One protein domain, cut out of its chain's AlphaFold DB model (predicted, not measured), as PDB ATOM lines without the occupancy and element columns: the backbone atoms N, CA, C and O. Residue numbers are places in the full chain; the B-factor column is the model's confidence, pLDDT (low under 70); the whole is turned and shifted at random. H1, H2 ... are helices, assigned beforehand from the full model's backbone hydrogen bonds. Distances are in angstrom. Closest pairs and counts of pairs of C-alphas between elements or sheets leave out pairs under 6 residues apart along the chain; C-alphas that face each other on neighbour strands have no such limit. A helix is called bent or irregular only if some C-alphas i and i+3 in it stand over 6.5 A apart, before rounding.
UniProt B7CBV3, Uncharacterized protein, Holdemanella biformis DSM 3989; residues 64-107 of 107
ATOM      1  N   VAL A  64    -117.648 145.563  34.464       80.06
ATOM      2  CA  VAL A  64    -118.192 144.966  35.703       80.06
ATOM      3  C   VAL A  64    -117.308 145.300  36.909       80.06
ATOM      4  O   VAL A  64    -117.807 145.698  37.952       80.06
ATOM      5  N   LYS A  65    -115.979 145.259  36.745       86.56
ATOM      6  CA  LYS A  65    -115.021 145.633  37.799       86.56
ATOM      7  C   LYS A  65    -115.220 147.060  38.344       86.56
ATOM      8  O   LYS A  65    -114.975 147.287  39.522       86.56
ATOM      9  N   ASP A  66    -115.639 147.996  37.490       84.44
ATOM     10  CA  ASP A  66    -115.749 149.424  37.801       84.44
ATOM     11  C   ASP A  66    -117.160 149.758  38.317       84.44
ATOM     12  O   ASP A  66    -117.322 150.584  39.213       84.44
ATOM     13  N   VAL A  67    -118.183 149.068  37.797       86.62
ATOM     14  CA  VAL A  67    -119.601 149.313  38.108       86.62
ATOM     15  C   VAL A  67    -120.096 148.488  39.303       86.62
ATOM     16  O   VAL A  67    -120.946 148.958  40.062       86.62
ATOM     17  N   SER A  68    -119.572 147.279  39.536       87.94
ATOM     18  CA  SER A  68    -120.048 146.416  40.628       87.94
ATOM     19  C   SER A  68    -119.865 147.027  42.026       87.94
ATOM     20  O   SER A  68    -120.840 147.009  42.779       87.94
ATOM     21  N   PRO A  69    -118.696 147.583  42.416       89.56
ATOM     22  CA  PRO A  69    -118.535 148.183  43.743       89.56
ATOM     23  C   PRO A  69    -119.503 149.345  44.041       89.56
ATOM     24  O   PRO A  69    -120.205 149.260  45.052       89.56
ATOM     25  N   PRO A  70    -119.622 150.393  43.195       88.50
ATOM     26  CA  PRO A  70    -120.538 151.495  43.476       88.50
ATOM     27  C   PRO A  70    -122.002 151.058  43.426       88.50
ATOM     28  O   PRO A  70    -122.808 151.604  44.173       88.50
ATOM     29  N   THR A  71    -122.362 150.052  42.621       87.50
ATOM     30  CA  THR A  71    -123.758 149.595  42.584       87.50
ATOM     31  C   THR A  71    -124.139 148.758  43.807       87.50
ATOM     32  O   THR A  71    -125.259 148.874  44.301       87.50
ATOM     33  N   LYS A  72    -123.203 147.980  44.372       88.25
ATOM     34  CA  LYS A  72    -123.411 147.313  45.669       88.25
ATOM     35  C   LYS A  72    -123.595 148.324  46.800       88.25
ATOM     36  O   LYS A  72    -124.492 148.151  47.625       88.25
ATOM     37  N   GLU A  73    -122.791 149.388  46.824       90.12
ATOM     38  CA  GLU A  73    -122.958 150.447  47.827       90.12
ATOM     39  C   GLU A  73    -124.262 151.227  47.610       90.12
ATOM     40  O   GLU A  73    -124.963 151.507  48.578       90.12
ATOM     41  N   LEU A  74    -124.648 151.504  46.357       88.50
ATOM     42  CA  LEU A  74    -125.943 152.108  46.038       88.50
ATOM     43  C   LEU A  74    -127.096 151.265  46.595       88.50
ATOM     44  O   LEU A  74    -127.949 151.800  47.295       88.50
ATOM     45  N   MET A  75    -127.087 149.949  46.349       86.62
ATOM     46  CA  MET A  75    -128.102 149.026  46.865       86.62
ATOM     47  C   MET A  75    -128.166 149.054  48.395       86.62
ATOM     48  O   MET A  75    -129.247 149.182  48.967       86.62
ATOM     49  N   LYS A  76    -127.013 148.992  49.069       89.88
ATOM     50  CA  LYS A  76    -126.941 149.086  50.529       89.88
ATOM     51  C   LYS A  76    -127.543 150.398  51.044       89.88
ATOM     52  O   LYS A  76    -128.371 150.363  51.949       89.88
ATOM     53  N   LEU A  77    -127.185 151.542  50.456       89.31
ATOM     54  CA  LEU A  77    -127.711 152.849  50.866       89.31
ATOM     55  C   LEU A  77    -129.220 152.985  50.612       89.31
ATOM     56  O   LEU A  77    -129.907 153.621  51.415       89.31
ATOM     57  N   THR A  78    -129.740 152.383  49.539       85.81
ATOM     58  CA  THR A  78    -131.183 152.306  49.265       85.81
ATOM     59  C   THR A  78    -131.906 151.506  50.346       85.81
ATOM     60  O   THR A  78    -132.880 151.996  50.916       85.81
ATOM     61  N   LEU A  79    -131.414 150.304  50.670       85.56
ATOM     62  CA  LEU A  79    -132.009 149.435  51.695       85.56
ATOM     63  C   LEU A  79    -131.944 150.065  53.094       85.56
ATOM     64  O   LEU A  79    -132.883 149.940  53.876       85.56
ATOM     65  N   GLU A  80    -130.865 150.790  53.391       89.69
ATOM     66  CA  GLU A  80    -130.707 151.562  54.629       89.69
ATOM     67  C   GLU A  80    -131.508 152.880  54.634       89.69
ATOM     68  O   GLU A  80    -131.462 153.610  55.625       89.69
ATOM     69  N   GLN A  81    -132.224 153.209  53.550       86.06
ATOM     70  CA  GLN A  81    -132.978 154.458  53.370       86.06
ATOM     71  C   GLN A  81    -132.132 155.727  53.591       86.06
ATOM     72  O   GLN A  81    -132.613 156.747  54.085       86.06
ATOM     73  N   LYS A  82    -130.850 155.680  53.213       87.44
ATOM     74  CA  LYS A  82    -129.892 156.788  53.385       87.44
ATOM     75  C   LYS A  82    -129.759 157.691  52.158       87.44
ATOM     76  O   LYS A  82    -129.025 158.677  52.203       87.44
ATOM     77  N   LEU A  83    -130.448 157.375  51.061       85.81
ATOM     78  CA  LEU A  83    -130.444 158.189  49.846       85.81
ATOM     79  C   LEU A  83    -131.520 159.275  49.902       85.81
ATOM     80  O   LEU A  83    -132.713 158.991  49.970       85.81
ATOM     81  N   SER A  84    -131.102 160.537  49.793       87.81
ATOM     82  CA  SER A  84    -132.024 161.661  49.622       87.81
ATOM     83  C   SER A  84    -132.285 161.900  48.135       87.81
ATOM     84  O   SER A  84    -131.478 162.520  47.445       87.81
ATOM     85  N   HIS A  85    -133.404 161.381  47.627       83.44
ATOM     86  CA  HIS A  85    -133.809 161.522  46.218       83.44
ATOM     87  C   HIS A  85    -135.204 162.157  46.047       83.44
ATOM     88  O   HIS A  85    -135.795 162.101  44.967       83.44
ATOM     89  N   SER A  86    -135.748 162.753  47.116       83.81
ATOM     90  CA  SER A  86    -137.026 163.492  47.135       83.81
ATOM     91  C   SER A  86    -138.240 162.733  46.572       83.81
ATOM     92  O   SER A  86    -139.180 163.350  46.081       83.81
ATOM     93  N   GLY A  87    -138.222 161.395  46.592       79.12
ATOM     94  CA  GLY A  87    -139.303 160.584  46.020       79.12
ATOM     95  C   GLY A  87    -139.444 160.698  44.496       79.12
ATOM     96  O   GLY A  87    -140.499 160.362  43.965       79.12
ATOM     97  N   HIS A  88    -138.416 161.173  43.777       83.25
ATOM     98  CA  HIS A  88    -138.483 161.330  42.323       83.25
ATOM     99  C   HIS A  88    -138.761 159.974  41.640       83.25
ATOM    100  O   HIS A  88    -137.945 159.060  41.786       83.25
ATOM    101  N   PRO A  89    -139.852 159.826  40.861       77.44
ATOM    102  CA  PRO A  89    -140.359 158.519  40.434       77.44
ATOM    103  C   PRO A  89    -139.376 157.743  39.555       77.44
ATOM    104  O   PRO A  89    -139.285 156.530  39.679       77.44
ATOM    105  N   VAL A  90    -138.589 158.437  38.724       81.12
ATOM    106  CA  VAL A  90    -137.552 157.801  37.889       81.12
ATOM    107  C   VAL A  90    -136.383 157.284  38.727       81.12
ATOM    108  O   VAL A  90    -135.868 156.211  38.457       81.12
ATOM    109  N   LEU A  91    -135.959 158.033  39.752       79.31
ATOM    110  CA  LEU A  91    -134.856 157.589  40.609       79.31
ATOM    111  C   LEU A  91    -135.322 156.436  41.495       79.31
ATOM    112  O   LEU A  91    -134.600 155.459  41.662       79.31
ATOM    113  N   LEU A  92    -136.562 156.527  41.980       75.44
ATOM    114  CA  LEU A  92    -137.205 155.468  42.736       75.44
ATOM    115  C   LEU A  92    -137.304 154.182  41.905       75.44
ATOM    116  O   LEU A  92    -136.786 153.170  42.355       75.44
ATOM    117  N   SER A  93    -137.846 154.227  40.680       65.12
ATOM    118  CA  SER A  93    -137.956 153.031  39.830       65.12
ATOM    119  C   SER A  93    -136.590 152.403  39.546       65.12
ATOM    120  O   SER A  93    -136.424 151.201  39.699       65.12
ATOM    121  N   THR A  94    -135.560 153.211  39.257       66.31
ATOM    122  CA  THR A  94    -134.195 152.693  39.037       66.31
ATOM    123  C   THR A  94    -133.553 152.060  40.275       66.31
ATOM    124  O   THR A  94    -132.613 151.285  40.134       66.31
ATOM    125  N   MET A  95    -134.032 152.391  41.476       67.81
ATOM    126  CA  MET A  95    -133.540 151.844  42.745       67.81
ATOM    127  C   MET A  95    -134.393 150.674  43.258       67.81
ATOM    128  O   MET A  95    -133.911 149.911  44.091       67.81
ATOM    129  N   THR A  96    -135.636 150.533  42.780       62.88
ATOM    130  CA  THR A  96    -136.581 149.477  43.182       62.88
ATOM    131  C   THR A  96    -136.754 148.370  42.142       62.88
ATOM    132  O   THR A  96    -137.289 147.321  42.483       62.88
ATOM    133  N   ASP A  97    -136.345 148.571  40.884       55.94
ATOM    134  CA  ASP A  97    -136.500 147.559  39.834       55.94
ATOM    135  C   ASP A  97    -135.507 146.392  40.039       55.94
ATOM    136  O   ASP A  97    -134.310 146.473  39.759       55.94
ATOM    137  N   GLU A  98    -136.080 145.289  40.526       44.91
ATOM    138  CA  GLU A  98    -135.610 143.949  40.937       44.91
ATOM    139  C   GLU A  98    -134.610 143.188  40.028       44.91
ATOM    140  O   GLU A  98    -134.435 141.978  40.153       44.91
ATOM    141  N   SER A  99    -133.895 143.838  39.113       44.28
ATOM    142  CA  SER A  99    -132.839 143.173  38.323       44.28
ATOM    143  C   SER A  99    -131.498 143.042  39.067       44.28
ATOM    144  O   SER A  99    -130.613 142.322  38.609       44.28
ATOM    145  N   PHE A 100    -131.368 143.656  40.250       43.12
ATOM    146  CA  PHE A 100    -130.199 143.537  41.138       43.12
ATOM    147  C   PHE A 100    -130.292 142.403  42.176       43.12
ATOM    148  O   PHE A 100    -129.295 142.079  42.818       43.12
ATOM    149  N   LEU A 101    -131.463 141.777  42.342       40.53
ATOM    150  CA  LEU A 101    -131.734 140.837  43.441       40.53
ATOM    151  C   LEU A 101    -131.516 139.355  43.091       40.53
ATOM    152  O   LEU A 101    -131.579 138.496  43.970       40.53
ATOM    153  N   PHE A 102    -131.161 139.036  41.843       35.94
ATOM    154  CA  PHE A 102    -130.933 137.647  41.419       35.94
ATOM    155  C   PHE A 102    -129.637 137.011  41.946       35.94
ATOM    156  O   PHE A 102    -129.516 135.790  41.909       35.94
ATOM    157  N   GLU A 103    -128.688 137.787  42.478       37.81
ATOM    158  CA  GLU A 103    -127.414 137.233  42.967       37.81
ATOM    159  C   GLU A 103    -127.416 136.886  44.469       37.81
ATOM    160  O   GLU A 103    -126.525 136.177  44.926       37.81
ATOM    161  N   TYR A 104    -128.424 137.317  45.243       42.69
ATOM    162  CA  TYR A 104    -128.485 137.076  46.698       42.69
ATOM    163  C   TYR A 104    -129.459 135.965  47.127       42.69
ATOM    164  O   TYR A 104    -129.528 135.637  48.307       42.69
ATOM    165  N   SER A 105    -130.188 135.355  46.185       35.97
ATOM    166  CA  SER A 105    -131.101 134.229  46.454       35.97
ATOM    167  C   SER A 105    -130.461 132.845  46.229       35.97
ATOM    168  O   SER A 105    -131.157 131.834  46.327       35.97
ATOM    169  N   ALA A 106    -129.169 132.772  45.895       40.66
ATOM    170  CA  ALA A 106    -128.501 131.522  45.510       40.66
ATOM    171  C   ALA A 106    -127.195 131.229  46.277       40.66
ATOM    172  O   ALA A 106    -126.340 130.511  45.754       40.66
ATOM    173  N   ILE A 107    -127.042 131.749  47.503       40.12
ATOM    174  CA  ILE A 107    -125.978 131.350  48.440       40.12
ATOM    175  C   ILE A 107    -126.545 131.262  49.856       40.12
ATOM    176  O   ILE A 107    -127.243 132.220  50.255       40.12
TER     177      ILE A 107
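What this domain is: This is residues 64 to 107 of the 107 residues of an uncharacterized protein of Holdemanella biformis DSM 3989 (UniProt B7CBV3). One long helix, H1, stands crosswise to a row of two short helices, H2 and then H3, and the last turn of H1 comes near the row by the end of H2, in an open arrangement with few contacts. The link of residues 80 to 88 loops out from the end of H1 and brings the chain back to H2; residues 84 to 91, of which 89 to 91 belong to H2, stick out at this loop, residues 64 to 70 stick out at the beginning of H1, and residues 102 to 107, of which 102 and 103 belong to H3, stick out at the far end of the row. The printed part has 44 residues with three named helices in the order H1, H2, H3 and no named strand, and its class is all helix. The whole is only just loose, close to compact, with a radius of gyration of the C-alphas of 11.3 A, and its outline is elongated, spanning 33 by 21 by 18 A.

Where its parts are: H1, the longest helix, is residues 64 to 79, 21.6 A from first to last C-alpha, from C-alpha 64 at (-118.192, 144.966, 35.703) to C-alpha 79 at (-132.009, 149.435, 51.695). It is irregular, but only just: C-alphas 66 and 69 are 6.7 A apart. H2 is residues 89 to 96, 10.2 A long, and begins at C-alpha 89 at (-140.359, 158.519, 40.434). H3 is residues 98 to 103, 10.8 A long, and ends at C-alpha 103 at (-127.414, 137.233, 42.967). It is irregular, with C-alphas 100 and 103 7.1 A apart.

How they stand to each other: H1 and H2 are close but not clearly touching, with 2 pairs of C-alphas within 8 A. Their closest C-alphas are those of Thr 78 and Met 95, 6.9 A apart. Their lines are about perpendicular, at 77 degrees, and their centres are 14.9 A apart. H1 and H3 are only just apart, with their closest C-alphas 8.2 A from each other. H2 and H3 meet only through their link, the single residue Asp 97. In H2 every O i to N i+4 pair is within hydrogen-bond range. In H1 10 of 12 are, and in H3 0 of 2, with 0 of 3 O i to N i+3 pairs within range there.

The domain as a whole: The two C-alphas farthest apart are those of Ser 86 and Ile 107, at 34.0 A, while the first and last printed C-alphas, of Val 64 and Ile 107, are 20.2 A apart. The printed part has no cut and ends at the chain's last residue, 107. The link from H1 to H2 is short, with 9 residues, and the link from H2 to H3 is tight. The mean pLDDT of the printed part is 72.7; residues 93 to 107 are under 70, and the mean falls to 41 in H3, against 87 in H1.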